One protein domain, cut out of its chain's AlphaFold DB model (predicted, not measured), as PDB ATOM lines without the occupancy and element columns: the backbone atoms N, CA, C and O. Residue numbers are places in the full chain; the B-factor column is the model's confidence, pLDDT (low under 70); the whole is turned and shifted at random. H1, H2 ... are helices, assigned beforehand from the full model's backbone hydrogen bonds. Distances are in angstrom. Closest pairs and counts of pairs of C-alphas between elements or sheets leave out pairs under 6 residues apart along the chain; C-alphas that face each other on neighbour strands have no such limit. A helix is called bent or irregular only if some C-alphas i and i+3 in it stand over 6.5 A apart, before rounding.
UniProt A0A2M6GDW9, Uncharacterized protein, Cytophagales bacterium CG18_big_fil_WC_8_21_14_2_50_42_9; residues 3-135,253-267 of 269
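AT A GLANCE: This is residues 3 to 135 and 253 to 267 of the 269 residues of an uncharacterized protein of Cytophagales bacterium CG18_big_fil_WC_8_21_14_2_50_42_9 (UniProt A0A2M6GDW9). One long helix, H3, runs through the core, and six helices pack round it: H1 and H2 on its first part, H4, H6, H7 and H8 farther along. H5 packs on H4 and H6, away from H3, and residues 87 to 92 stick out. You have 148 printed residues with eight named helices, H1 to H8 in chain order, and no named strand: an all helix domain, its packing mostly crossed. It is compact, with a radius of gyration of the C-alphas of 15.7 A and spans of 46 by 36 by 28 A.

HOW THE PARTS SIT: Begin at H1, residues 10 to 24: it touches the hub H3, residues 45 to 69, at C-alphas Tyr 20 and Gln 53, their closest, 5.1 A apart, at a steep tilt of 44 degrees. H2, residues 33 to 38, forms a hairpin with H3, closest at C-alphas 37 and 51, 6.7 A. H4, residues 76 to 87, touches H3 with residue 76 alone, 4.8 A from Asp 63 between C-alphas, about perpendicular at 77 degrees. H5, residues 95 to 105, and H6, residues 108 to 117, form a hairpin, closest at C-alphas 103 and 111, 5.6 A. H5 also touches H4, closest at C-alphas 102 and 79, 7.5 A. H6 touches H3, closest at C-alphas 110 and 65, 7.8 A. H7, residues 126 to 132, touches H3, closest at C-alphas 129 and 61, 6.4 A; H8, residues 255 to 266, does so at C-alphas 264 and 64, 6.7 A. Each O i to N i+4 pair is within hydrogen-bond range in H1, H2, H4, H7 and H8, against 17 of 21 in H3, 5 of 7 in H5 and 5 of 6 in H6.

IN THESE COORDINATES: Find C-alpha 10 at (115.396, 16.923, 66.109), where H1 begins its 21.0 A. H3 spans 35.8 A from C-alpha 45 at (131.694, 27.438, 38.968), with a kink of 35 degrees near residue 52. H3 and H5 are irregular: C-alphas 46 and 49 are 7.4 A apart, 96 and 99 7.2 A. H8 ends at C-alpha 266, (113.069, 7.965, 62.755).

THE WHOLE: The farthest C-alphas, Asp 42 and Glu 255, are 47.5 A apart. Residues 136 to 252 are not printed; C-alphas 135 and 253 are 8.0 A apart across this cut. Of the links printed whole, none is long. No printed residue has a pLDDT under 70.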
ATOM      1  N   VAL A   3     120.036  11.727  62.644       82.06
ATOM      2  CA  VAL A   3     118.766  11.854  63.376       82.06
ATOM      3  C   VAL A   3     117.983  10.532  63.433       82.06
ATOM      4  O   VAL A   3     117.502  10.165  64.501       82.06
ATOM      5  N   ASN A   4     117.973   9.730  62.353       79.88
ATOM      6  CA  ASN A   4     117.345   8.396  62.364       79.88
ATOM      7  C   ASN A   4     118.012   7.448  63.370       79.88
ATOM      8  O   ASN A   4     117.352   6.584  63.934       79.88
ATOM      9  N   GLN A   5     119.316   7.624  63.609       82.75
ATOM     10  CA  GLN A   5     120.087   6.844  64.579       82.75
ATOM     11  C   GLN A   5     120.107   7.477  65.978       82.75
ATOM     12  O   GLN A   5     120.818   6.986  66.850       82.75
ATOM     13  N   LYS A   6     119.347   8.562  66.203       84.06
ATOM     14  CA  LYS A   6     119.300   9.318  67.466       84.06
ATOM     15  C   LYS A   6     120.673   9.817  67.940       84.06
ATOM     16  O   LYS A   6     120.888  10.006  69.131       84.06
ATOM     17  N   LEU A   7     121.596  10.032  67.000       83.56
ATOM     18  CA  LEU A   7     122.919  10.603  67.279       83.56
ATOM     19  C   LEU A   7     122.872  12.128  67.438       83.56
ATOM     20  O   LEU A   7     123.814  12.707  67.967       83.56
ATOM     21  N   VAL A   8     121.804  12.761  66.946       88.12
ATOM     22  CA  VAL A   8     121.505  14.194  67.083       88.12
ATOM     23  C   VAL A   8     120.026  14.365  67.413       88.12
ATOM     24  O   VAL A   8     119.209  13.517  67.024       88.12
ATOM     25  N   SER A   9     119.676  15.446  68.108       89.88
ATOM     26  CA  SER A   9     118.274  15.761  68.411       89.88
ATOM     27  C   SER A   9     117.526  16.284  67.169       89.88
ATOM     28  O   SER A   9     118.155  16.730  66.199       89.88
ATOM     29  N   PRO A  10     116.179  16.262  67.153       92.19
ATOM     30  CA  PRO A  10     115.396  16.923  66.109       92.19
ATOM     31  C   PRO A  10     115.716  18.408  65.965       92.19
ATOM     32  O   PRO A  10     115.830  18.900  64.849       92.19
ATOM     33  N   GLU A  11     115.896  19.117  67.076       91.31
ATOM     34  CA  GLU A  11     116.226  20.542  67.098       91.31
ATOM     35  C   GLU A  11     117.590  20.796  66.452       91.31
ATOM     36  O   GLU A  11     117.719  21.697  65.624       91.31
ATOM     37  N   GLU A  12     118.592  19.964  66.753       90.44
ATOM     38  CA  GLU A  12     119.912  20.035  66.114       90.44
ATOM     39  C   GLU A  12     119.828  19.755  64.607       90.44
ATOM     40  O   GLU A  12     120.465  20.432  63.796       90.44
ATOM     41  N   TYR A  13     119.012  18.777  64.206       95.25
ATOM     42  CA  TYR A  13     118.796  18.463  62.798       95.25
ATOM     43  C   TYR A  13     118.077  19.597  62.050       95.25
ATOM     44  O   TYR A  13     118.504  19.982  60.958       95.25
ATOM     45  N   LEU A  14     117.035  20.185  62.644       96.81
ATOM     46  CA  LEU A  14     116.317  21.334  62.089       96.81
ATOM     47  C   LEU A  14     117.211  22.578  62.011       96.81
ATOM     48  O   LEU A  14     117.193  23.271  60.996       96.81
ATOM     49  N   ALA A  15     118.060  22.823  63.012       94.44
ATOM     50  CA  ALA A  15     119.071  23.880  62.956       94.44
ATOM     51  C   ALA A  15     120.071  23.650  61.810       94.44
ATOM     52  O   ALA A  15     120.453  24.587  61.105       94.44
ATOM     53  N   LYS A  16     120.450  22.392  61.548       95.56
ATOM     54  CA  LYS A  16     121.297  22.051  60.400       95.56
ATOM     55  C   LYS A  16     120.591  22.336  59.067       95.56
ATOM     56  O   LYS A  16     121.201  22.937  58.184       95.56
ATOM     57  N   LEU A  17     119.312  21.982  58.924       97.12
ATOM     58  CA  LEU A  17     118.499  22.324  57.745       97.12
ATOM     59  C   LEU A  17     118.341  23.841  57.554       97.12
ATOM     60  O   LEU A  17     118.527  24.335  56.444       97.12
ATOM     61  N   SER A  18     118.093  24.583  58.633       97.69
ATOM     62  CA  SER A  18     118.082  26.053  58.638       97.69
ATOM     63  C   SER A  18     119.404  26.634  58.116       97.69
ATOM     64  O   SER A  18     119.407  27.551  57.290       97.69
ATOM     65  N   SER A  19     120.539  26.041  58.506       96.50
ATOM     66  CA  SER A  19     121.838  26.461  57.983       96.50
ATOM     67  C   SER A  19     121.978  26.178  56.484       96.50
ATOM     68  O   SER A  19     122.457  27.050  55.767       96.50
ATOM     69  N   TYR A  20     121.509  25.033  55.967       97.56
ATOM     70  CA  TYR A  20     121.487  24.779  54.518       97.56
ATOM     71  C   TYR A  20     120.664  25.839  53.768       97.56
ATOM     72  O   TYR A  20     121.128  26.350  52.749       97.56
ATOM     73  N   ILE A  21     119.486  26.224  54.286       97.56
ATOM     74  CA  ILE A  21     118.669  27.295  53.686       97.56
ATOM     75  C   ILE A  21     119.464  28.604  53.678       97.56
ATOM     76  O   ILE A  21     119.625  29.212  52.621       97.56
ATOM     77  N   THR A  22     120.030  28.999  54.818       96.31
ATOM     78  CA  THR A  22     120.792  30.248  54.958       96.31
ATOM     79  C   THR A  22     121.982  30.313  53.998       96.31
ATOM     80  O   THR A  22     122.150  31.305  53.292       96.31
ATOM     81  N   HIS A  23     122.784  29.250  53.907       95.88
ATOM     82  CA  HIS A  23     123.916  29.204  52.980       95.88
ATOM     83  C   HIS A  23     123.458  29.191  51.516       95.88
ATOM     84  O   HIS A  23     124.086  29.838  50.683       95.88
ATOM     85  N   SER A  24     122.345  28.521  51.188       95.81
ATOM     86  CA  SER A  24     121.801  28.532  49.821       95.81
ATOM     87  C   SER A  24     121.427  29.943  49.342       95.81
ATOM     88  O   SER A  24     121.578  30.244  48.160       95.81
ATOM     89  N   LYS A  25     121.034  30.853  50.249       94.56
ATOM     90  CA  LYS A  25     120.707  32.253  49.916       94.56
ATOM     91  C   LYS A  25     121.912  33.114  49.535       94.56
ATOM     92  O   LYS A  25     121.723  34.217  49.033       94.56
ATOM     93  N   GLN A  26     123.136  32.622  49.722       94.56
ATOM     94  CA  GLN A  26     124.348  33.275  49.209       94.56
ATOM     95  C   GLN A  26     124.542  33.049  47.698       94.56
ATOM     96  O   GLN A  26     125.442  33.630  47.090       94.56
ATOM     97  N   TYR A  27     123.703  32.206  47.092       95.69
ATOM     98  CA  TYR A  27     123.759  31.783  45.699       95.69
ATOM     99  C   TYR A  27     122.514  32.230  44.918       95.69
ATOM    100  O   TYR A  27     121.601  32.853  45.459       95.69
ATOM    101  N   ASN A  28     122.466  31.913  43.621       95.06
ATOM    102  CA  ASN A  28     121.303  32.219  42.791       95.06
ATOM    103  C   ASN A  28     120.188  31.182  43.017       95.06
ATOM    104  O   ASN A  28     120.223  30.085  42.459       95.06
ATOM    105  N   ASP A  29     119.183  31.538  43.818       90.50
ATOM    106  CA  ASP A  29     118.094  30.627  44.184       90.50
ATOM    107  C   ASP A  29     117.168  30.277  43.003       90.50
ATOM    108  O   ASP A  29     116.604  29.182  42.963       90.50
ATOM    109  N   THR A  30     117.078  31.152  41.994       94.81
ATOM    110  CA  THR A  30     116.237  30.943  40.803       94.81
ATOM    111  C   THR A  30     116.957  30.214  39.671       94.81
ATOM    112  O   THR A  30     116.371  29.994  38.614       94.81
ATOM    113  N   LEU A  31     118.232  29.844  39.841       96.25
ATOM    114  CA  LEU A  31     118.935  29.000  38.877       96.25
ATOM    115  C   LEU A  31     118.406  27.556  38.995       96.25
ATOM    116  O   LEU A  31     118.493  26.972  40.090       96.25
ATOM    117  N   PRO A  32     117.876  26.954  37.909       97.25
ATOM    118  CA  PRO A  32     117.468  25.557  37.933       97.25
ATOM    119  C   PRO A  32     118.625  24.643  38.327       97.25
ATOM    120  O   PRO A  32     119.744  24.783  37.826       97.25
ATOM    121  N   PHE A  33     118.358  23.684  39.210       96.56
ATOM    122  CA  PHE A  33     119.382  22.789  39.743       96.56
ATOM    123  C   PHE A  33     120.022  21.932  38.643       96.56
ATOM    124  O   PHE A  33     121.229  21.713  38.669       96.56
ATOM    125  N   THR A  34     119.249  21.506  37.640       95.56
ATOM    126  CA  THR A  34     119.768  20.744  36.489       95.56
ATOM    127  C   THR A  34     120.763  21.556  35.657       95.56
ATOM    128  O   THR A  34     121.827  21.051  35.301       95.56
ATOM    129  N   GLN A  35     120.471  22.835  35.398       96.38
ATOM    130  CA  GLN A  35     121.389  23.733  34.690       96.38
ATOM    131  C   GLN A  35     122.636  24.020  35.524       96.38
ATOM    132  O   GLN A  35     123.749  23.928  35.010       96.38
ATOM    133  N   MET A  36     122.443  24.315  36.813       95.38
ATOM    134  CA  MET A  36     123.532  24.540  37.758       95.38
ATOM    135  C   MET A  36     124.474  23.340  37.809       95.38
ATOM    136  O   MET A  36     125.675  23.524  37.679       95.38
ATOM    137  N   SER A  37     123.936  22.124  37.953       92.69
ATOM    138  CA  SER A  37     124.716  20.886  38.019       92.69
ATOM    139  C   SER A  37     125.485  20.629  36.725       92.69
ATOM    140  O   SER A  37     126.660  20.276  36.779       92.69
ATOM    141  N   LYS A  38     124.851  20.839  35.563       94.06
ATOM    142  CA  LYS A  38     125.492  20.653  34.254       94.06
ATOM    143  C   LYS A  38     126.671  21.605  34.046       94.06
ATOM    144  O   LYS A  38     127.675  21.188  33.481       94.06
ATOM    145  N   GLY A  39     126.545  22.852  34.503       94.81
ATOM    146  CA  GLY A  39     127.585  23.873  34.364       94.81
ATOM    147  C   GLY A  39     128.429  24.117  35.621       94.81
ATOM    148  O   GLY A  39     129.086  25.149  35.746       94.81
ATOM    149  N   ALA A  40     128.378  23.221  36.612       92.44
ATOM    150  CA  ALA A  40     128.964  23.475  37.931       92.44
ATOM    151  C   ALA A  40     130.499  23.578  37.905       92.44
ATOM    152  O   ALA A  40     131.090  24.089  38.851       92.44
ATOM    153  N   LEU A  41     131.134  23.078  36.841       91.75
ATOM    154  CA  LEU A  41     132.585  23.085  36.644       91.75
ATOM    155  C   LEU A  41     133.044  24.122  35.600       91.75
ATOM    156  O   LEU A  41     134.229  24.162  35.282       91.75
ATOM    157  N   ASP A  42     132.130  24.935  35.058       94.19
ATOM    158  CA  ASP A  42     132.422  25.953  34.042       94.19
ATOM    159  C   ASP A  42     131.641  27.271  34.269       94.19
ATOM    160  O   ASP A  42     132.007  28.079  35.122       94.19
ATOM    161  N   VAL A  43     130.551  27.519  33.538       95.88
ATOM    162  CA  VAL A  43     129.742  28.748  33.575       95.88
ATOM    163  C   VAL A  43     129.105  29.009  34.940       95.88
ATOM    164  O   VAL A  43     128.834  30.165  35.275       95.88
ATOM    165  N   TYR A  44     128.899  27.970  35.750       95.88
ATOM    166  CA  TYR A  44     128.346  28.062  37.101       95.88
ATOM    167  C   TYR A  44     129.337  27.637  38.193       95.88
ATOM    168  O   TYR A  44     128.904  27.276  39.285       95.88
ATOM    169  N   GLU A  45     130.652  27.752  37.967       96.00
ATOM    170  CA  GLU A  45     131.694  27.438  38.968       96.00
ATOM    171  C   GLU A  45     131.423  28.100  40.334       96.00
ATOM    172  O   GLU A  45     131.455  27.454  41.384       96.00
ATOM    173  N   LYS A  46     131.031  29.382  40.337       96.12
ATOM    174  CA  LYS A  46     130.690  30.128  41.567       96.12
ATOM    175  C   LYS A  46     129.467  29.575  42.313       96.12
ATOM    176  O   LYS A  46     129.247  29.947  43.461       96.12
ATOM    177  N   GLN A  47     128.668  28.724  41.676       96.31
ATOM    178  CA  GLN A  47     127.496  28.064  42.254       96.31
ATOM    179  C   GLN A  47     127.802  26.638  42.734       96.31
ATOM    180  O   GLN A  47     126.928  26.014  43.328       96.31
ATOM    181  N   TYR A  48     129.017  26.111  42.530       94.06
ATOM    182  CA  TYR A  48     129.356  24.718  42.850       94.06
ATOM    183  C   TYR A  48     129.026  24.339  44.303       94.06
ATOM    184  O   TYR A  48     128.427  23.297  44.565       94.06
ATOM    185  N   GLY A  49     129.323  25.222  45.263       93.62
ATOM    186  CA  GLY A  49     128.970  25.002  46.672       93.62
ATOM    187  C   GLY A  49     127.462  24.836  46.906       93.62
ATOM    188  O   GLY A  49     127.052  24.058  47.769       93.62
ATOM    189  N   ASN A  50     126.629  25.487  46.089       94.88
ATOM    190  CA  ASN A  50     125.175  25.398  46.169       94.88
ATOM    191  C   ASN A  50     124.636  24.021  45.760       94.88
ATOM    192  O   ASN A  50     123.545  23.657  46.187       94.88
ATOM    193  N   VAL A  51     125.392  23.220  45.001       93.81
ATOM    194  CA  VAL A  51     125.013  21.828  44.694       93.81
ATOM    195  C   VAL A  51     124.782  21.047  45.990       93.81
ATOM    196  O   VAL A  51     123.793  20.331  46.114       93.81
ATOM    197  N   TYR A  52     125.633  21.258  46.997       93.69
ATOM    198  CA  TYR A  52     125.506  20.606  48.299       93.69
ATOM    199  C   TYR A  52     124.418  21.237  49.168       93.69
ATOM    200  O   TYR A  52     123.698  20.514  49.854       93.69
ATOM    201  N   GLN A  53     124.271  22.567  49.129       96.00
ATOM    202  CA  GLN A  53     123.259  23.267  49.927       96.00
ATOM    203  C   GLN A  53     121.847  22.995  49.387       96.00
ATOM    204  O   GLN A  53     121.032  22.357  50.053       96.00
ATOM    205  N   LYS A  54     121.577  23.402  48.141       95.81
ATOM    206  CA  LYS A  54     120.289  23.207  47.463       95.81
ATOM    207  C   LYS A  54     119.989  21.724  47.241       95.81
ATOM    208  O   LYS A  54     118.846  21.320  47.415       95.81
ATOM    209  N   GLY A  55     120.993  20.890  46.956       95.94
ATOM    210  CA  GLY A  55     120.807  19.442  46.813       95.94
ATOM    211  C   GLY A  55     120.316  18.768  48.098       95.94
ATOM    212  O   GLY A  55     119.388  17.961  48.047       95.94
ATOM    213  N   ALA A  56     120.861  19.144  49.262       96.44
ATOM    214  CA  ALA A  56     120.372  18.646  50.550       96.44
ATOM    215  C   ALA A  56     118.913  19.060  50.813       96.44
ATOM    216  O   ALA A  56     118.118  18.252  51.297       96.44
ATOM    217  N   LEU A  57     118.544  20.293  50.453       97.88
ATOM    218  CA  LEU A  57     117.185  20.819  50.615       97.88
ATOM    219  C   LEU A  57     116.185  20.168  49.651       97.88
ATOM    220  O   LEU A  57     115.080  19.836  50.072       97.88
ATOM    221  N   ILE A  58     116.580  19.911  48.400       98.00
ATOM    222  CA  ILE A  58     115.783  19.140  47.431       98.00
ATOM    223  C   ILE A  58     115.564  17.716  47.948       98.00
ATOM    224  O   ILE A  58     114.438  17.230  47.927       98.00
ATOM    225  N   GLY A  59     116.616  17.058  48.448       97.31
ATOM    226  CA  GLY A  59     116.510  15.710  49.012       97.31
ATOM    227  C   GLY A  59     115.569  15.647  50.217       97.31
ATOM    228  O   GLY A  59     114.743  14.740  50.302       97.31
ATOM    229  N   MET A  60     115.649  16.633  51.115       97.62
ATOM    230  CA  MET A  60     114.728  16.779  52.247       97.62
ATOM    231  C   MET A  60     113.281  16.977  51.781       97.62
ATOM    232  O   MET A  60     112.389  16.259  52.232       97.62
ATOM    233  N   ALA A  61     113.055  17.902  50.849       98.38
ATOM    234  CA  ALA A  61     111.729  18.207  50.333       98.38
ATOM    235  C   ALA A  61     111.092  17.012  49.610       98.38
ATOM    236  O   ALA A  61     109.917  16.713  49.822       98.38
ATOM    237  N   LEU A  62     111.883  16.294  48.807       98.50
ATOM    238  CA  LEU A  62     111.446  15.084  48.124       98.50
ATOM    239  C   LEU A  62     111.090  13.972  49.119       98.50
ATOM    240  O   LEU A  62     110.053  13.333  48.960       98.50
ATOM    241  N   ASP A  63     111.900  13.756  50.164       98.19
ATOM    242  CA  ASP A  63     111.602  12.760  51.202       98.19
ATOM    243  C   ASP A  63     110.273  13.065  51.909       98.19
ATOM    244  O   ASP A  63     109.423  12.185  52.042       98.19
ATOM    245  N   ILE A  64     110.055  14.323  52.305       98.44
ATOM    246  CA  ILE A  64     108.796  14.744  52.931       98.44
ATOM    247  C   ILE A  64     107.616  14.535  51.979       98.44
ATOM    248  O   ILE A  64     106.601  13.977  52.392       98.44
ATOM    249  N   ARG A  65     107.748  14.916  50.702       98.44
ATOM    250  CA  ARG A  65     106.666  14.765  49.720       98.44
ATOM    251  C   ARG A  65     106.319  13.298  49.457       98.44
ATOM    252  O   ARG A  65     105.143  12.951  49.403       98.44
ATOM    253  N   LEU A  66     107.315  12.419  49.348       98.44
ATOM    254  CA  LEU A  66     107.095  10.973  49.214       98.44
ATOM    255  C   LEU A  66     106.376  10.396  50.438       98.44
ATOM    256  O   LEU A  66     105.478   9.562  50.306       98.44
ATOM    257  N   ARG A  67     106.736  10.864  51.635       97.94
ATOM    258  CA  ARG A  67     106.097  10.439  52.885       97.94
ATOM    259  C   ARG A  67     104.672  10.938  52.991       97.94
ATOM    260  O   ARG A  67     103.810  10.188  53.424       97.94
ATOM    261  N   GLU A  68     104.407  12.163  52.568       98.06
ATOM    262  CA  GLU A  68     103.055  12.706  52.504       98.06
ATOM    263  C   GLU A  68     102.141  11.852  51.617       98.06
ATOM    264  O   GLU A  68     101.062  11.458  52.052       98.06
ATOM    265  N   LEU A  69     102.602  11.515  50.408       98.19
ATOM    266  CA  LEU A  69     101.837  10.749  49.416       98.19
ATOM    267  C   LEU A  69     101.665   9.266  49.785       98.19
ATOM    268  O   LEU A  69     100.800   8.582  49.242       98.19
ATOM    269  N   SER A  70     102.478   8.765  50.716       97.69
ATOM    270  CA  SER A  70     102.488   7.363  51.149       97.69
ATOM    271  C   SER A  70     101.992   7.144  52.582       97.69
ATOM    272  O   SER A  70     102.132   6.037  53.110       97.69
ATOM    273  N   ASP A  71     101.474   8.183  53.245       96.50
ATOM    274  CA  ASP A  71     101.166   8.185  54.684       96.50
ATOM    275  C   ASP A  71     102.341   7.669  55.549       96.50
ATOM    276  O   ASP A  71     102.185   6.902  56.504       96.50
ATOM    277  N   GLY A  72     103.556   8.078  55.180       96.25
ATOM    278  CA  GLY A  72     104.814   7.785  55.865       96.25
ATOM    279  C   GLY A  72     105.463   6.447  55.503       96.25
ATOM    280  O   GLY A  72     106.522   6.136  56.055       96.25
ATOM    281  N   LYS A  73     104.867   5.661  54.597       96.12
ATOM    282  CA  LYS A  73     105.313   4.296  54.249       96.12
ATOM    283  C   LYS A  73     106.423   4.241  53.198       96.12
ATOM    284  O   LYS A  73     107.020   3.184  53.018       96.12
ATOM    285  N   TYR A  74     106.688   5.345  52.508       97.19
ATOM    286  CA  TYR A  74     107.707   5.442  51.470       97.19
ATOM    287  C   TYR A  74     108.456   6.769  51.590       97.19
ATOM    288  O   TYR A  74     107.845   7.826  51.728       97.19
ATOM    289  N   GLY A  75     109.786   6.720  51.544       96.12
ATOM    290  CA  GLY A  75     110.644   7.902  51.582       96.12
ATOM    291  C   GLY A  75     111.858   7.772  50.668       96.12
ATOM    292  O   GLY A  75     111.987   6.828  49.887       96.12
ATOM    293  N   ILE A  76     112.795   8.707  50.798       94.81
ATOM    294  CA  ILE A  76     113.965   8.798  49.914       94.81
ATOM    295  C   ILE A  76     114.848   7.542  49.963       94.81
ATOM    296  O   ILE A  76     115.421   7.148  48.954       94.81
ATOM    297  N   ARG A  77     114.938   6.861  51.113       93.38
ATOM    298  CA  ARG A  77     115.709   5.609  51.240       93.38
ATOM    299  C   ARG A  77     115.094   4.473  50.426       93.38
ATOM    300  O   ARG A  77     115.836   3.727  49.792       93.38
ATOM    301  N   ASN A  78     113.764   4.381  50.406       96.12
ATOM    302  CA  ASN A  78     113.046   3.405  49.590       96.12
ATOM    303  C   ASN A  78     113.259   3.704  48.105       96.12
ATOM    304  O   ASN A  78     113.640   2.803  47.361       96.12
ATOM    305  N   LEU A  79     113.167   4.981  47.715       96.88
ATOM    306  CA  LEU A  79     113.472   5.410  46.349       96.88
ATOM    307  C   LEU A  79     114.892   5.020  45.925       96.88
ATOM    308  O   LEU A  79     115.081   4.426  44.866       96.88
ATOM    309  N   MET A  80     115.894   5.304  46.760       94.88
ATOM    310  CA  MET A  80     117.282   4.939  46.469       94.88
ATOM    311  C   MET A  80     117.461   3.420  46.342       94.88
ATOM    312  O   MET A  80     118.195   2.963  45.464       94.88
ATOM    313  N   ALA A  81     116.775   2.626  47.171       95.12
ATOM    314  CA  ALA A  81     116.796   1.170  47.069       95.12
ATOM    315  C   ALA A  81     116.158   0.671  45.758       95.12
ATOM    316  O   ALA A  81     116.714  -0.209  45.102       95.12
ATOM    317  N   ASP A  82     115.029   1.242  45.334       96.62
ATOM    318  CA  ASP A  82     114.343   0.842  44.099       96.62
ATOM    319  C   ASP A  82     115.087   1.290  42.833       96.62
ATOM    320  O   ASP A  82     115.186   0.535  41.856       96.62
ATOM    321  N   LEU A  83     115.708   2.472  42.861       96.44
ATOM    322  CA  LEU A  83     116.636   2.906  41.818       96.44
ATOM    323  C   LEU A  83     117.852   1.974  41.747       96.44
ATOM    324  O   LEU A  83     118.236   1.558  40.654       96.44
ATOM    325  N   SER A  84     118.406   1.562  42.892       95.19
ATOM    326  CA  SER A  84     119.523   0.611  42.939       95.19
ATOM    327  C   SER A  84     119.158  -0.756  42.348       95.19
ATOM    328  O   SER A  84     119.984  -1.349  41.661       95.19
ATOM    329  N   LYS A  85     117.916  -1.236  42.495       95.31
ATOM    330  CA  LYS A  85     117.456  -2.457  41.797       95.31
ATOM    331  C   LYS A  85     117.412  -2.291  40.273       95.31
ATOM    332  O   LYS A  85     117.597  -3.264  39.552       95.31
ATOM    333  N   THR A  86     117.154  -1.077  39.777       93.38
ATOM    334  CA  THR A  86     117.076  -0.787  38.332       93.38
ATOM    335  C   THR A  86     118.462  -0.613  37.700       93.38
ATOM    336  O   THR A  86     118.711  -1.104  36.598       93.38
ATOM    337  N   TYR A  87     119.343   0.122  38.374       95.19
ATOM    338  CA  TYR A  87     120.624   0.581  37.831       95.19
ATOM    339  C   TYR A  87     121.823  -0.211  38.382       95.19
ATOM    340  O   TYR A  87     122.863  -0.327  37.738       95.19
ATOM    341  N   GLY A  88     121.683  -0.845  39.544       92.19
ATOM    342  CA  GLY A  88     122.768  -1.589  40.177       92.19
ATOM    343  C   GLY A  88     124.014  -0.729  40.389       92.19
ATOM    344  O   GLY A  88     123.940   0.492  40.507       92.19
ATOM    345  N   LYS A  89     125.175  -1.385  40.445       91.56
ATOM    346  CA  LYS A  89     126.481  -0.714  40.556       91.56
ATOM    347  C   LYS A  89     127.134  -0.416  39.198       91.56
ATOM    348  O   LYS A  89     128.062   0.378  39.145       91.56
ATOM    349  N   ASP A  90     126.676  -1.079  38.133       93.88
ATOM    350  CA  ASP A  90     127.367  -1.121  36.834       93.88
ATOM    351  C   ASP A  90     126.641  -0.346  35.721       93.88
ATOM    352  O   ASP A  90     127.193  -0.182  34.634       93.88
ATOM    353  N   ARG A  91     125.410   0.132  35.951       94.06
ATOM    354  CA  ARG A  91     124.631   0.872  34.949       94.06
ATOM    355  C   ARG A  91     124.304   2.270  35.456       94.06
ATOM    356  O   ARG A  91     123.553   2.431  36.408       94.06
ATOM    357  N   SER A  92     124.804   3.286  34.766       92.94
ATOM    358  CA  SER A  92     124.408   4.675  35.012       92.94
ATOM    359  C   SER A  92     122.979   4.942  34.528       92.94
ATOM    360  O   SER A  92     122.502   4.319  33.574       92.94
ATOM    361  N   PHE A  93     122.297   5.889  35.167       93.94
ATOM    362  CA  PHE A  93     121.080   6.482  34.617       93.94
ATOM    363  C   PHE A  93     121.431   7.517  33.540       93.94
ATOM    364  O   PHE A  93     122.565   7.993  33.473       93.94
ATOM    365  N   LYS A  94     120.452   7.857  32.698       93.94
ATOM    366  CA  LYS A  94     120.522   9.034  31.827       93.94
ATOM    367  C   LYS A  94     119.728  10.162  32.468       93.94
ATOM    368  O   LYS A  94     118.623   9.910  32.947       93.94
ATOM    369  N   ASP A  95     120.271  11.373  32.455       89.94
ATOM    370  CA  ASP A  95     119.679  12.530  33.136       89.94
ATOM    371  C   ASP A  95     118.246  12.805  32.658       89.94
ATOM    372  O   ASP A  95     117.329  12.883  33.476       89.94
ATOM    373  N   GLU A  96     118.034  12.848  31.340       92.25
ATOM    374  CA  GLU A  96     116.713  13.031  30.721       92.25
ATOM    375  C   GLU A  96     115.674  11.943  31.058       92.25
ATOM    376  O   GLU A  96     114.481  12.208  30.949       92.25
ATOM    377  N   GLU A  97     116.083  10.745  31.487       95.44
ATOM    378  CA  GLU A  97     115.163   9.641  31.819       95.44
ATOM    379  C   GLU A  97     114.888   9.531  33.333       95.44
ATOM    380  O   GLU A  97     113.970   8.822  33.756       95.44
ATOM    381  N   LEU A  98     115.692  10.191  34.176       95.50
ATOM    382  CA  LEU A  98     115.701   9.937  35.617       95.50
ATOM    383  C   LEU A  98     114.395  10.360  36.303       95.50
ATOM    384  O   LEU A  98     113.875   9.609  37.127       95.50
ATOM    385  N   PHE A  99     113.857  11.539  35.982       97.25
ATOM    386  CA  PHE A  99     112.624  12.021  36.615       97.25
ATOM    387  C   PHE A  99     111.425  11.152  36.249       97.25
ATOM    388  O   PHE A  99     110.712  10.719  37.152       97.25
ATOM    389  N   ASP A 100     111.279  10.781  34.976       97.31
ATOM    390  CA  ASP A 100     110.219   9.872  34.535       97.31
ATOM    391  C   ASP A 100     110.334   8.510  35.229       97.31
ATOM    392  O   ASP A 100     109.333   7.934  35.667       97.31
ATOM    393  N   LYS A 101     111.565   8.010  35.410       97.62
ATOM    394  CA  LYS A 101     111.799   6.766  36.145       97.62
ATOM    395  C   LYS A 101     111.390   6.875  37.614       97.62
ATOM    396  O   LYS A 101     110.764   5.946  38.124       97.62
ATOM    397  N   ILE A 102     111.746   7.964  38.297       98.00
ATOM    398  CA  ILE A 102     111.360   8.188  39.697       98.00
ATOM    399  C   ILE A 102     109.839   8.312  39.812       98.00
ATOM    400  O   ILE A 102     109.245   7.674  40.678       98.00
ATOM    401  N   THR A 103     109.200   9.065  38.921       97.75
ATOM    402  CA  THR A 103     107.742   9.221  38.867       97.75
ATOM    403  C   THR A 103     107.048   7.871  38.694       97.75
ATOM    404  O   THR A 103     106.124   7.561  39.442       97.75
ATOM    405  N   ALA A 104     107.536   7.017  37.790       97.44
ATOM    406  CA  ALA A 104     106.988   5.676  37.574       97.44
ATOM    407  C   ALA A 104     107.153   4.733  38.781       97.44
ATOM    408  O   ALA A 104     106.354   3.816  38.954       97.44
ATOM    409  N   LEU A 105     108.191   4.929  39.601       96.88
ATOM    410  CA  LEU A 105     108.408   4.167  40.837       96.88
ATOM    411  C   LEU A 105     107.588   4.693  42.021       96.88
ATOM    412  O   LEU A 105     107.454   3.987  43.018       96.88
ATOM    413  N   THR A 106     107.097   5.929  41.941       97.12
ATOM    414  CA  THR A 106     106.530   6.646  43.087       97.12
ATOM    415  C   THR A 106     105.125   7.152  42.782       97.12
ATOM    416  O   THR A 106     104.177   6.372  42.823       97.12
ATOM    417  N   TYR A 107     104.979   8.445  42.497       97.38
ATOM    418  CA  TYR A 107     103.699   9.120  42.339       97.38
ATOM    419  C   TYR A 107     103.771  10.171  41.220       97.38
ATOM    420  O   TYR A 107     104.801  10.843  41.097       97.38
ATOM    421  N   PRO A 108     102.691  10.388  40.442       97.00
ATOM    422  CA  PRO A 108     102.636  11.420  39.401       97.00
ATOM    423  C   PRO A 108     102.997  12.832  39.890       97.00
ATOM    424  O   PRO A 108     103.635  13.597  39.172       97.00
ATOM    425  N   GLU A 109     102.644  13.177  41.130       97.56
ATOM    426  CA  GLU A 109     102.914  14.476  41.754       97.56
ATOM    427  C   GLU A 109     104.414  14.765  41.910       97.56
ATOM    428  O   GLU A 109     104.815  15.927  42.010       97.56
ATOM    429  N   ILE A 110     105.255  13.726  41.922       98.31
ATOM    430  CA  ILE A 110     106.711  13.872  41.999       98.31
ATOM    431  C   ILE A 110     107.286  14.426  40.688       98.31
ATOM    432  O   ILE A 110     108.255  15.187  40.726       98.31
ATOM    433  N   GLN A 111     106.648  14.159  39.543       97.69
ATOM    434  CA  GLN A 111     107.040  14.773  38.272       97.69
ATOM    435  C   GLN A 111     106.937  16.296  38.349       97.69
ATOM    436  O   GLN A 111     107.847  17.016  37.936       97.69
ATOM    437  N   GLU A 112     105.837  16.794  38.914       97.50
ATOM    438  CA  GLU A 112     105.595  18.228  39.040       97.50
ATOM    439  C   GLU A 112     106.565  18.880  40.029       97.50
ATOM    440  O   GLU A 112     107.068  19.977  39.772       97.50
ATOM    441  N   PHE A 113     106.901  18.177  41.117       98.25
ATOM    442  CA  PHE A 113     107.954  18.595  42.040       98.25
ATOM    443  C   PHE A 113     109.292  18.802  41.312       98.25
ATOM    444  O   PHE A 113     109.899  19.869  41.433       98.25
ATOM    445  N   PHE A 114     109.733  17.827  40.509       98.19
ATOM    446  CA  PHE A 114     110.975  17.959  39.746       98.19
ATOM    447  C   PHE A 114     110.902  19.077  38.710       98.19
ATOM    448  O   PHE A 114     111.832  19.880  38.610       98.19
ATOM    449  N   ARG A 115     109.792  19.173  37.973       97.94
ATOM    450  CA  ARG A 115     109.599  20.188  36.932       97.94
ATOM    451  C   ARG A 115     109.684  21.607  37.490       97.94
ATOM    452  O   ARG A 115     110.319  22.454  36.868       97.94
ATOM    453  N   ARG A 116     109.059  21.875  38.639       97.88
ATOM    454  CA  ARG A 116     109.010  23.220  39.235       97.88
ATOM    455  C   ARG A 116     110.285  23.575  39.988       97.88
ATOM    456  O   ARG A 116     110.863  24.625  39.723       97.88
ATOM    457  N   TYR A 117     110.725  22.693  40.885       97.81
ATOM    458  CA  TYR A 117     111.705  23.042  41.921       97.81
ATOM    459  C   TYR A 117     113.130  22.552  41.641       97.81
ATOM    460  O   TYR A 117     114.071  22.965  42.321       97.81
ATOM    461  N   VAL A 118     113.309  21.663  40.655       97.44
ATOM    462  CA  VAL A 118     114.625  21.096  40.307       97.44
ATOM    463  C   VAL A 118     115.040  21.491  38.891       97.44
ATOM    464  O   VAL A 118     116.109  22.070  38.706       97.44
ATOM    465  N   ALA A 119     114.199  21.223  37.892       97.44
ATOM    466  CA  ALA A 119     114.417  21.644  36.506       97.44
ATOM    467  C   ALA A 119     113.909  23.062  36.211       97.44
ATOM    468  O   ALA A 119     114.309  23.661  35.210       97.44
ATOM    469  N   GLY A 120     113.038  23.592  37.067       97.56
ATOM    470  CA  GLY A 120     112.487  24.935  36.967       97.56
ATOM    471  C   GLY A 120     113.211  25.942  37.867       97.56
ATOM    472  O   GLY A 120     114.011  25.561  38.726       97.56
ATOM    473  N   PRO A 121     112.952  27.243  37.663       97.38
ATOM    474  CA  PRO A 121     113.554  28.318  38.448       97.38
ATOM    475  C   PRO A 121     112.802  28.601  39.759       97.38
ATOM    476  O   PRO A 121     113.152  29.542  40.469       97.38
ATOM    477  N   GLU A 122     111.738  27.854  40.061       97.94
ATOM    478  CA  GLU A 122     110.901  28.130  41.224       97.94
ATOM    479  C   GLU A 122     111.617  27.702  42.520       97.94
ATOM    480  O   GLU A 122     112.081  26.561  42.610       97.94
ATOM    481  N   PRO A 123     111.719  28.579  43.537       95.56
ATOM    482  CA  PRO A 123     112.267  28.201  44.835       95.56
ATOM    483  C   PRO A 123     111.420  27.133  45.535       95.56
ATOM    484  O   PRO A 123     110.204  27.069  45.359       95.56
ATOM    485  N   LEU A 124     112.053  26.327  46.389       96.81
ATOM    486  CA  LEU A 124     111.339  25.349  47.211       96.81
ATOM    487  C   LEU A 124     110.366  26.054  48.183       96.81
ATOM    488  O   LEU A 124     110.788  26.961  48.910       96.81
ATOM    489  N   PRO A 125     109.095  25.620  48.271       97.00
ATOM    490  CA  PRO A 125     108.108  26.194  49.181       97.00
ATOM    491  C   PRO A 125     108.307  25.633  50.595       97.00
ATOM    492  O   PRO A 125     107.554  24.778  51.061       97.00
ATOM    493  N   TYR A 126     109.365  26.085  51.280       97.31
ATOM    494  CA  TYR A 126     109.768  25.538  52.583       97.31
ATOM    495  C   TYR A 126     108.636  25.541  53.611       97.31
ATOM    496  O   TYR A 126     108.481  24.554  54.321       97.31
ATOM    497  N   ALA A 127     107.844  26.617  53.673       97.75
ATOM    498  CA  ALA A 127     106.729  26.728  54.607       97.75
ATOM    499  C   ALA A 127     105.708  25.597  54.417       97.75
ATOM    500  O   ALA A 127     105.381  24.913  55.381       97.75
ATOM    501  N   ASP A 128     105.274  25.355  53.179       98.00
ATOM    502  CA  ASP A 128     104.259  24.345  52.875       98.00
ATOM    503  C   ASP A 128     104.793  22.933  53.126       98.00
ATOM    504  O   ASP A 128     104.166  22.139  53.826       98.00
ATOM    505  N   ILE A 129     105.996  22.643  52.618       98.19
ATOM    506  CA  ILE A 129     106.629  21.325  52.744       98.19
ATOM    507  C   ILE A 129     106.885  20.979  54.214       98.19
ATOM    508  O   ILE A 129     106.564  19.882  54.660       98.19
ATOM    509  N   LEU A 130     107.464  21.895  54.990       98.50
ATOM    510  CA  LEU A 130     107.791  21.632  56.394       98.50
ATOM    511  C   LEU A 130     106.536  21.585  57.270       98.50
ATOM    512  O   LEU A 130     106.472  20.784  58.207       98.50
ATOM    513  N   ASN A 131     105.502  22.356  56.927       98.44
ATOM    514  CA  ASN A 131     104.224  22.280  57.616       98.44
ATOM    515  C   ASN A 131     103.581  20.889  57.483       98.44
ATOM    516  O   ASN A 131     102.965  20.424  58.439       98.44
ATOM    517  N   THR A 132     103.786  20.159  56.381       98.44
ATOM    518  CA  THR A 132     103.305  18.769  56.224       98.44
ATOM    519  C   THR A 132     103.778  17.833  57.342       98.44
ATOM    520  O   THR A 132     103.051  16.926  57.750       98.44
ATOM    521  N   VAL A 133     104.971  18.074  57.888       98.25
ATOM    522  CA  VAL A 133     105.552  17.313  59.007       98.25
ATOM    523  C   VAL A 133     105.481  18.075  60.333       98.25
ATOM    524  O   VAL A 133     106.198  17.751  61.271       98.25
ATOM    525  N   GLY A 134     104.630  19.098  60.440       98.19
ATOM    526  CA  GLY A 134     104.459  19.858  61.678       98.19
ATOM    527  C   GLY A 134     105.713  20.625  62.089       98.19
ATOM    528  O   GLY A 134     106.018  20.703  63.275       98.19
ATOM    529  N   VAL A 135     106.461  21.167  61.128       98.50
ATOM    530  CA  VAL A 135     107.593  22.066  61.374       98.50
ATOM    531  C   VAL A 135     107.229  23.458  60.872       98.50
ATOM    532  O   VAL A 135     106.855  23.633  59.716       98.50
ATOM    533  N   ALA A 253     101.029  20.749  66.329       97.44
ATOM    534  CA  ALA A 253     100.959  19.794  65.229       97.44
ATOM    535  C   ALA A 253      99.805  18.794  65.423       97.44
ATOM    536  O   ALA A 253      99.613  18.227  66.503       97.44
ATOM    537  N   SER A 254      99.068  18.536  64.347       98.25
ATOM    538  CA  SER A 254      98.065  17.473  64.275       98.25
ATOM    539  C   SER A 254      98.698  16.086  64.428       98.25
ATOM    540  O   SER A 254      99.892  15.891  64.184       98.25
ATOM    541  N   GLU A 255      97.888  15.080  64.757       97.88
ATOM    542  CA  GLU A 255      98.364  13.693  64.844       97.88
ATOM    543  C   GLU A 255      98.953  13.190  63.517       97.88
ATOM    544  O   GLU A 255      99.987  12.521  63.520       97.88
ATOM    545  N   LYS A 256      98.383  13.597  62.371       97.62
ATOM    546  CA  LYS A 256      98.944  13.273  61.048       97.62
ATOM    547  C   LYS A 256     100.337  13.882  60.860       97.62
ATOM    548  O   LYS A 256     101.253  13.187  60.428       97.62
ATOM    549  N   GLN A 257     100.521  15.153  61.221       98.38
ATOM    550  CA  GLN A 257     101.825  15.819  61.144       98.38
ATOM    551  C   GLN A 257     102.853  15.149  62.062       98.38
ATOM    552  O   GLN A 257     103.964  14.869  61.621       98.38
ATOM    553  N   LYS A 258     102.480  14.810  63.304       97.56
ATOM    554  CA  LYS A 258     103.356  14.083  64.239       97.56
ATOM    555  C   LYS A 258     103.745  12.702  63.710       97.56
ATOM    556  O   LYS A 258     104.902  12.297  63.833       97.56
ATOM    557  N   GLN A 259     102.804  11.975  63.106       97.12
ATOM    558  CA  GLN A 259     103.079  10.684  62.476       97.12
ATOM    559  C   GLN A 259     104.089  10.833  61.330       97.12
ATOM    560  O   GLN A 259     105.075  10.095  61.286       97.12
ATOM    561  N   LEU A 260     103.878  11.801  60.434       98.12
ATOM    562  CA  LEU A 260     104.783  12.054  59.313       98.12
ATOM    563  C   LEU A 260     106.155  12.556  59.778       98.12
ATOM    564  O   LEU A 260     107.167  12.114  59.236       98.12
ATOM    565  N   PHE A 261     106.216  13.391  60.816       97.06
ATOM    566  CA  PHE A 261     107.464  13.831  61.443       97.06
ATOM    567  C   PHE A 261     108.277  12.649  61.975       97.06
ATOM    568  O   PHE A 261     109.465  12.518  61.682       97.06
ATOM    569  N   ASN A 262     107.624  11.739  62.702       95.06
ATOM    570  CA  ASN A 262     108.271  10.536  63.214       95.06
ATOM    571  C   ASN A 262     108.725   9.606  62.086       95.06
ATOM    572  O   ASN A 262     109.834   9.072  62.139       95.06
ATOM    573  N   ALA A 263     107.903   9.432  61.047       95.50
ATOM    574  CA  ALA A 263     108.293   8.659  59.876       95.50
ATOM    575  C   ALA A 263     109.528   9.280  59.204       95.50
ATOM    576  O   ALA A 263     110.501   8.580  58.933       95.50
ATOM    577  N   TRP A 264     109.531  10.594  58.994       95.62
ATOM    578  CA  TRP A 264     110.639  11.323  58.385       95.62
ATOM    579  C   TRP A 264     111.943  11.199  59.180       95.62
ATOM    580  O   TRP A 264     112.974  10.803  58.628       95.62
ATOM    581  N   LEU A 265     111.899  11.458  60.488       93.50
ATOM    582  CA  LEU A 265     113.108  11.529  61.306       93.50
ATOM    583  C   LEU A 265     113.584  10.194  61.861       93.50
ATOM    584  O   LEU A 265     114.775  10.068  62.120       93.50
ATOM    585  N   TYR A 266     112.721   9.193  62.026       89.56
ATOM    586  CA  TYR A 266     113.069   7.965  62.755       89.56
ATOM    587  C   TYR A 266     112.741   6.671  62.021       89.56
ATOM    588  O   TYR A 266     113.041   5.595  62.537       89.56
ATOM    589  N   SER A 267     112.143   6.735  60.831       83.06
ATOM    590  CA  SER A 267     111.862   5.509  60.097       83.06
ATOM    591  C   SER A 267     113.150   4.814  59.654       83.06
ATOM    592  O   SER A 267     114.025   5.411  59.019       83.06
TER     593      SER A 267